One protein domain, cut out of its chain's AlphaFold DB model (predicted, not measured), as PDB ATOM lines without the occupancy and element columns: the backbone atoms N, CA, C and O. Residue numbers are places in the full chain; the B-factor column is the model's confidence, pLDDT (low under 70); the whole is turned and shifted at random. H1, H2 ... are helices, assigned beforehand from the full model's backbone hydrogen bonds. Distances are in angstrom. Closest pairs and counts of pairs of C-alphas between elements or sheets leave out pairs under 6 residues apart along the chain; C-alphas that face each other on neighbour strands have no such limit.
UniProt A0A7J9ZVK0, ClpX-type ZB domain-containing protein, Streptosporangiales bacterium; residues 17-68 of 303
ATOM      1  N   GLU A  17     -67.986 -49.041  34.302       90.00
ATOM      2  CA  GLU A  17     -67.857 -50.004  33.203       90.00
ATOM      3  C   GLU A  17     -66.958 -51.192  33.578       90.00
ATOM      4  O   GLU A  17     -67.316 -52.343  33.333       90.00
ATOM      5  N   ARG A  18     -65.804 -50.935  34.212       89.69
ATOM      6  CA  ARG A  18     -64.856 -51.988  34.617       89.69
ATOM      7  C   ARG A  18     -65.365 -52.882  35.737       89.69
ATOM      8  O   ARG A  18     -65.041 -54.066  35.743       89.69
ATOM      9  N   ALA A  19     -66.115 -52.323  36.682       91.75
ATOM     10  CA  ALA A  19     -66.661 -53.079  37.801       91.75
ATOM     11  C   ALA A  19     -67.690 -54.121  37.337       91.75
ATOM     12  O   ALA A  19     -67.875 -55.132  38.012       91.75
ATOM     13  N   ALA A  20     -68.368 -53.863  36.206       88.50
ATOM     14  CA  ALA A  20     -69.434 -54.701  35.646       88.50
ATOM     15  C   ALA A  20     -70.496 -55.122  36.690       88.50
ATOM     16  O   ALA A  20     -71.126 -56.174  36.578       88.50
ATOM     17  N   SER A  21     -70.673 -54.300  37.727       88.69
ATOM     18  CA  SER A  21     -71.520 -54.546  38.889       88.69
ATOM     19  C   SER A  21     -72.021 -53.215  39.443       88.69
ATOM     20  O   SER A  21     -71.286 -52.229  39.463       88.69
ATOM     21  N   ALA A  22     -73.268 -53.200  39.912       90.19
ATOM     22  CA  ALA A  22     -73.855 -52.068  40.628       90.19
ATOM     23  C   ALA A  22     -73.639 -52.152  42.154       90.19
ATOM     24  O   ALA A  22     -74.104 -51.273  42.879       90.19
ATOM     25  N   ASP A  23     -72.970 -53.202  42.649       94.00
ATOM     26  CA  ASP A  23     -72.627 -53.338  44.067       94.00
ATOM     27  C   ASP A  23     -71.668 -52.203  44.488       94.00
ATOM     28  O   ASP A  23     -70.554 -52.118  43.952       94.00
ATOM     29  N   PRO A  24     -72.055 -51.346  45.456       94.25
ATOM     30  CA  PRO A  24     -71.222 -50.242  45.922       94.25
ATOM     31  C   PRO A  24     -69.826 -50.660  46.398       94.25
ATOM     32  O   PRO A  24     -68.878 -49.892  46.233       94.25
ATOM     33  N   LEU A  25     -69.672 -51.859  46.972       94.06
ATOM     34  CA  LEU A  25     -68.368 -52.328  47.450       94.06
ATOM     35  C   LEU A  25     -67.451 -52.739  46.292       94.06
ATOM     36  O   LEU A  25     -66.271 -52.394  46.309       94.06
ATOM     37  N   VAL A  26     -67.995 -53.387  45.258       91.19
ATOM     38  CA  VAL A  26     -67.245 -53.751  44.041       91.19
ATOM     39  C   VAL A  26     -66.835 -52.499  43.260       91.19
ATOM     40  O   VAL A  26     -65.710 -52.410  42.759       91.19
ATOM     41  N   LEU A  27     -67.714 -51.495  43.200       91.25
ATOM     42  CA  LEU A  27     -67.410 -50.195  42.602       91.25
ATOM     43  C   LEU A  27     -66.278 -49.481  43.348       91.25
ATOM     44  O   LEU A  27     -65.355 -48.977  42.710       91.25
ATOM     45  N   LEU A  28     -66.312 -49.470  44.685       94.31
ATOM     46  CA  LEU A  28     -65.261 -48.859  45.499       94.31
ATOM     47  C   LEU A  28     -63.914 -49.579  45.334       94.31
ATOM     48  O   LEU A  28     -62.893 -48.917  45.148       94.31
ATOM     49  N   GLU A  29     -63.896 -50.913  45.359       93.19
ATOM     50  CA  GLU A  29     -62.677 -51.702  45.134       93.19
ATOM     51  C   GLU A  29     -62.074 -51.418  43.747       93.19
ATOM     52  O   GLU A  29     -60.879 -51.130  43.622       93.19
ATOM     53  N   THR A  30     -62.919 -51.399  42.711       93.12
ATOM     54  CA  THR A  30     -62.507 -51.069  41.339       93.12
ATOM     55  C   THR A  30     -61.983 -49.634  41.241       93.12
ATOM     56  O   THR A  30     -60.968 -49.392  40.584       93.12
ATOM     57  N   ALA A  31     -62.624 -48.681  41.927       93.38
ATOM     58  CA  ALA A  31     -62.190 -47.287  41.979       93.38
ATOM     59  C   ALA A  31     -60.796 -47.144  42.604       93.38
ATOM     60  O   ALA A  31     -59.953 -46.433  42.058       93.38
ATOM     61  N   VAL A  32     -60.528 -47.846  43.710       93.62
ATOM     62  CA  VAL A  32     -59.213 -47.851  44.372       93.62
ATOM     63  C   VAL A  32     -58.138 -48.415  43.440       93.62
ATOM     64  O   VAL A  32     -57.080 -47.801  43.283       93.62
ATOM     65  N   GLY A  33     -58.413 -49.540  42.774       89.06
ATOM     66  CA  GLY A  33     -57.487 -50.131  41.802       89.06
ATOM     67  C   GLY A  33     -57.213 -49.209  40.608       89.06
ATOM     68  O   GLY A  33     -56.061 -49.031  40.203       89.06
ATOM     69  N   PHE A  34     -58.254 -48.567  40.077       91.12
ATOM     70  CA  PHE A  34     -58.124 -47.604  38.986       91.12
ATOM     71  C   PHE A  34     -57.332 -46.357  39.396       91.12
ATOM     72  O   PHE A  34     -56.442 -45.934  38.658       91.12
ATOM     73  N   ALA A  35     -57.597 -45.795  40.579       88.81
ATOM     74  CA  ALA A  35     -56.860 -44.650  41.106       88.81
ATOM     75  C   ALA A  35     -55.370 -44.972  41.297       88.81
ATOM     76  O   ALA A  35     -54.518 -44.161  40.938       88.81
ATOM     77  N   ALA A  36     -55.044 -46.173  41.791       85.88
ATOM     78  CA  ALA A  36     -53.661 -46.630  41.902       85.88
ATOM     79  C   ALA A  36     -52.974 -46.700  40.525       85.88
ATOM     80  O   ALA A  36     -51.876 -46.171  40.362       85.88
ATOM     81  N   LEU A  37     -53.634 -47.280  39.516       83.69
ATOM     82  CA  LEU A  37     -53.121 -47.334  38.141       83.69
ATOM     83  C   LEU A  37     -52.907 -45.936  37.547       83.69
ATOM     84  O   LEU A  37     -51.837 -45.656  37.007       83.69
ATOM     85  N   ALA A  38     -53.887 -45.041  37.685       86.94
ATOM     86  CA  ALA A  38     -53.775 -43.661  37.222       86.94
ATOM     87  C   ALA A  38     -52.605 -42.930  37.902       86.94
ATOM     88  O   ALA A  38     -51.831 -42.252  37.227       86.94
ATOM     89  N   GLY A  39     -52.422 -43.138  39.211       85.81
ATOM     90  CA  GLY A  39     -51.268 -42.641  39.959       85.81
ATOM     91  C   GLY A  39     -49.940 -43.148  39.392       85.81
ATOM     92  O   GLY A  39     -49.060 -42.345  39.101       85.81
ATOM     93  N   THR A  40     -49.816 -44.456  39.132       82.38
ATOM     94  CA  THR A  40     -48.586 -45.019  38.542       82.38
ATOM     95  C   THR A  40     -48.284 -44.471  37.147       82.38
ATOM     96  O   THR A  40     -47.125 -44.220  36.822       82.38
ATOM     97  N   ALA A  41     -49.313 -44.245  36.323       84.38
ATOM     98  CA  ALA A  41     -49.143 -43.649  35.003       84.38
ATOM     99  C   ALA A  41     -48.697 -42.181  35.103       84.38
ATOM    100  O   ALA A  41     -47.796 -41.765  34.375       84.38
ATOM    101  N   ALA A  42     -49.280 -41.413  36.027       87.38
ATOM    102  CA  ALA A  42     -48.877 -40.036  36.289       87.38
ATOM    103  C   ALA A  42     -47.420 -39.955  36.777       87.38
ATOM    104  O   ALA A  42     -46.641 -39.163  36.245       87.38
ATOM    105  N   ASP A  43     -47.026 -40.816  37.719       86.50
ATOM    106  CA  ASP A  43     -45.642 -40.911  38.193       86.50
ATOM    107  C   ASP A  43     -44.674 -41.244  37.044       86.50
ATOM    108  O   ASP A  43     -43.638 -40.595  36.905       86.50
ATOM    109  N   ALA A  44     -45.032 -42.179  36.155       82.81
ATOM    110  CA  ALA A  44     -44.202 -42.548  35.005       82.81
ATOM    111  C   ALA A  44     -43.989 -41.389  34.008       82.81
ATOM    112  O   ALA A  44     -42.915 -41.276  33.408       82.81
ATOM    113  N   VAL A  45     -44.985 -40.510  33.837       92.06
ATOM    114  CA  VAL A  45     -44.843 -39.285  33.031       92.06
ATOM    115  C   VAL A  45     -43.820 -38.345  33.668       92.06
ATOM    116  O   VAL A  45     -42.942 -37.834  32.969       92.06
ATOM    117  N   VAL A  46     -43.885 -38.144  34.988       92.31
ATOM    118  CA  VAL A  46     -42.904 -37.318  35.709       92.31
ATOM    119  C   VAL A  46     -41.504 -37.925  35.591       92.31
ATOM    120  O   VAL A  46     -40.570 -37.219  35.209       92.31
ATOM    121  N   ASP A  47     -41.355 -39.233  35.812       86.56
ATOM    122  CA  ASP A  47     -40.083 -39.952  35.669       86.56
ATOM    123  C   ASP A  47     -39.471 -39.777  34.268       86.56
ATOM    124  O   ASP A  47     -38.259 -39.575  34.132       86.56
ATOM    125  N   HIS A  48     -40.296 -39.840  33.215       89.81
ATOM    126  CA  HIS A  48     -39.856 -39.621  31.837       89.81
ATOM    127  C   HIS A  48     -39.246 -38.227  31.650       89.81
ATOM    128  O   HIS A  48     -38.128 -38.111  31.144       89.81
ATOM    129  N   TYR A  49     -39.941 -37.176  32.089       94.31
ATOM    130  CA  TYR A  49     -39.468 -35.806  31.899       94.31
ATOM    131  C   TYR A  49     -38.306 -35.433  32.819       94.31
ATOM    132  O   TYR A  49     -37.440 -34.660  32.409       94.31
ATOM    133  N   VAL A  50     -38.215 -36.015  34.017       89.56
ATOM    134  CA  VAL A  50     -37.024 -35.852  34.861       89.56
ATOM    135  C   VAL A  50     -35.794 -36.464  34.185       89.56
ATOM    136  O   VAL A  50     -34.730 -35.842  34.168       89.56
ATOM    137  N   ARG A  51     -35.927 -37.644  33.565       83.50
ATOM    138  CA  ARG A  51     -34.841 -38.257  32.786       83.50
ATOM    139  C   ARG A  51     -34.446 -37.395  31.586       83.50
ATOM    140  O   ARG A  51     -33.265 -37.100  31.439       83.50
ATOM    141  N   ALA A  52     -35.421 -36.930  30.803       79.50
ATOM    142  CA  ALA A  52     -35.175 -36.045  29.665       79.50
ATOM    143  C   ALA A  52     -34.460 -34.746  30.089       79.50
ATOM    144  O   ALA A  52     -33.520 -34.307  29.430       79.50
ATOM    145  N   ALA A  53     -34.833 -34.163  31.235       82.12
ATOM    146  CA  ALA A  53     -34.148 -32.996  31.790       82.12
ATOM    147  C   ALA A  53     -32.688 -33.302  32.171       82.12
ATOM    148  O   ALA A  53     -31.794 -32.499  31.901       82.12
ATOM    149  N   ARG A  54     -32.416 -34.475  32.760       81.75
ATOM    150  CA  ARG A  54     -31.044 -34.914  33.070       81.75
ATOM    151  C   ARG A  54     -30.205 -35.162  31.816       81.75
ATOM    152  O   ARG A  54     -29.024 -34.817  31.827       81.75
ATOM    153  N   GLU A  55     -30.790 -35.736  30.767       69.31
ATOM    154  CA  GLU A  55     -30.146 -35.954  29.460       69.31
ATOM    155  C   GLU A  55     -29.840 -34.629  28.750       69.31
ATOM    156  O   GLU A  55     -28.768 -34.475  28.173       69.31
ATOM    157  N   ALA A  56     -30.715 -33.633  28.895       73.94
ATOM    158  CA  ALA A  56     -30.479 -32.259  28.451       73.94
ATOM    159  C   ALA A  56     -29.474 -31.481  29.333       73.94
ATOM    160  O   ALA A  56     -29.218 -30.303  29.090       73.94
ATOM    161  N   GLY A  57     -28.904 -32.116  30.363       59.97
ATOM    162  CA  GLY A  57     -27.850 -31.547  31.205       59.97
ATOM    163  C   GLY A  57     -28.322 -30.704  32.395       59.97
ATOM    164  O   GLY A  57     -27.473 -30.159  33.102       59.97
ATOM    165  N   LEU A  58     -29.630 -30.609  32.675       75.69
ATOM    166  CA  LEU A  58     -30.142 -29.859  33.833       75.69
ATOM    167  C   LEU A  58     -29.727 -30.520  35.150       75.69
ATOM    168  O   LEU A  58     -29.713 -31.749  35.254       75.69
ATOM    169  N   SER A  59     -29.406 -29.727  36.177       76.44
ATOM    170  CA  SER A  59     -28.929 -30.237  37.468       76.44
ATOM    171  C   SER A  59     -30.063 -30.780  38.353       76.44
ATOM    172  O   SER A  59     -31.236 -30.471  38.160       76.44
ATOM    173  N   TRP A  60     -29.724 -31.584  39.370       81.38
ATOM    174  CA  TRP A  60     -30.699 -32.017  40.385       81.38
ATOM    175  C   TRP A  60     -31.264 -30.864  41.219       81.38
ATOM    176  O   TRP A  60     -32.345 -31.014  41.780       81.38
ATOM    177  N   THR A  61     -30.546 -29.742  41.305       75.00
ATOM    178  CA  THR A  61     -31.049 -28.521  41.938       75.00
ATOM    179  C   THR A  61     -32.155 -27.919  41.077       75.00
ATOM    180  O   THR A  61     -33.279 -27.832  41.550       75.00
ATOM    181  N   ASP A  62     -31.886 -27.662  39.789       75.56
ATOM    182  CA  ASP A  62     -32.877 -27.091  38.858       75.56
ATOM    183  C   ASP A  62     -34.149 -27.954  38.775       75.56
ATOM    184  O   ASP A  62     -35.275 -27.456  38.756       75.56
ATOM    185  N   ILE A  63     -33.968 -29.279  38.745       85.50
ATOM    186  CA  ILE A  63     -35.071 -30.245  38.733       85.50
ATOM    187  C   ILE A  63     -35.835 -30.217  40.061       85.50
ATOM    188  O   ILE A  63     -37.064 -30.229  40.046       85.50
ATOM    189  N   GLY A  64     -35.136 -30.176  41.198       84.38
ATOM    190  CA  GLY A  64     -35.755 -30.074  42.520       84.38
ATOM    191  C   GLY A  64     -36.606 -28.813  42.654       84.38
ATOM    192  O   GLY A  64     -37.792 -28.917  42.969       84.38
ATOM    193  N   ASP A  65     -36.043 -27.658  42.296       83.94
ATOM    194  CA  ASP A  65     -36.724 -26.362  42.332       83.94
ATOM    195  C   ASP A  65     -38.000 -26.385  41.484       83.94
ATOM    196  O   ASP A  65     -39.065 -25.947  41.925       83.94
ATOM    197  N   ARG A  66     -37.939 -26.979  40.283       92.81
ATOM    198  CA  ARG A  66     -39.095 -27.064  39.380       92.81
ATOM    199  C   ARG A  66     -40.173 -28.041  39.847       92.81
ATOM    200  O   ARG A  66     -41.344 -27.842  39.520       92.81
ATOM    201  N   LEU A  67     -39.780 -29.078  40.583       92.56
ATOM    202  CA  LEU A  67     -40.672 -30.054  41.210       92.56
ATOM    203  C   LEU A  67     -41.203 -29.587  42.577       92.56
ATOM    204  O   LEU A  67     -42.074 -30.250  43.135       92.56
ATOM    205  N   GLY A  68     -40.689 -28.480  43.124       91.94
ATOM    206  CA  GLY A  68     -41.038 -28.001  44.463       91.94
ATOM    207  C   GLY A  68     -40.496 -28.886  45.591       91.94
ATOM    208  O   GLY A  68     -41.106 -28.971  46.656       91.94
TER     209      GLY A  68
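AT A GLANCE: This is residues 17 to 68 of the 303 residues of the protein "ClpX-type ZB domain-containing protein" of Streptosporangiales bacterium (UniProt A0A7J9ZVK0). One long helix, H1, makes the length of a rod; residues 17 to 23 form a hook at its beginning, and the short helix H2 folds back near its other end. The printed part has 52 residues with two named helices, H1 then H2, and no named strand; the class is all helix. It is extended, with a radius of gyration of the C-alphas of 17.5 A and spans of 51 by 18 by 9 A.

HOW THE PARTS SIT: H1, residues 24 to 55, and H2, residues 60 to 67, form a helical hairpin with a tight link of 4 residues. They only just touch, with 3 pairs of C-alphas within 8 A; H1 touches with residues 50 to 54 alone. The closest C-alphas, of Val 50 and Ile 63, are 7.1 A apart. The helices run opposite ways at a steep tilt of 40 degrees. In H1 and H2 every O i to N i+4 pair is within hydrogen-bond range.

IN THESE COORDINATES: H1 spans 46.5 A from C-alpha 24 at (-71.222, -50.242, 45.922) to C-alpha 55. H2 spans 10.2 A and ends with C-alpha 67 at (-40.672, -30.054, 41.210).

THE WHOLE: The C-alphas farthest apart, of Asp 23 and Gly 57, are 51.4 A apart. Residues 35 to 45, in H1, stand free. The printed part has no cut. Mean pLDDT of the printed part is 86.5; residues 55 and 57 are under 70.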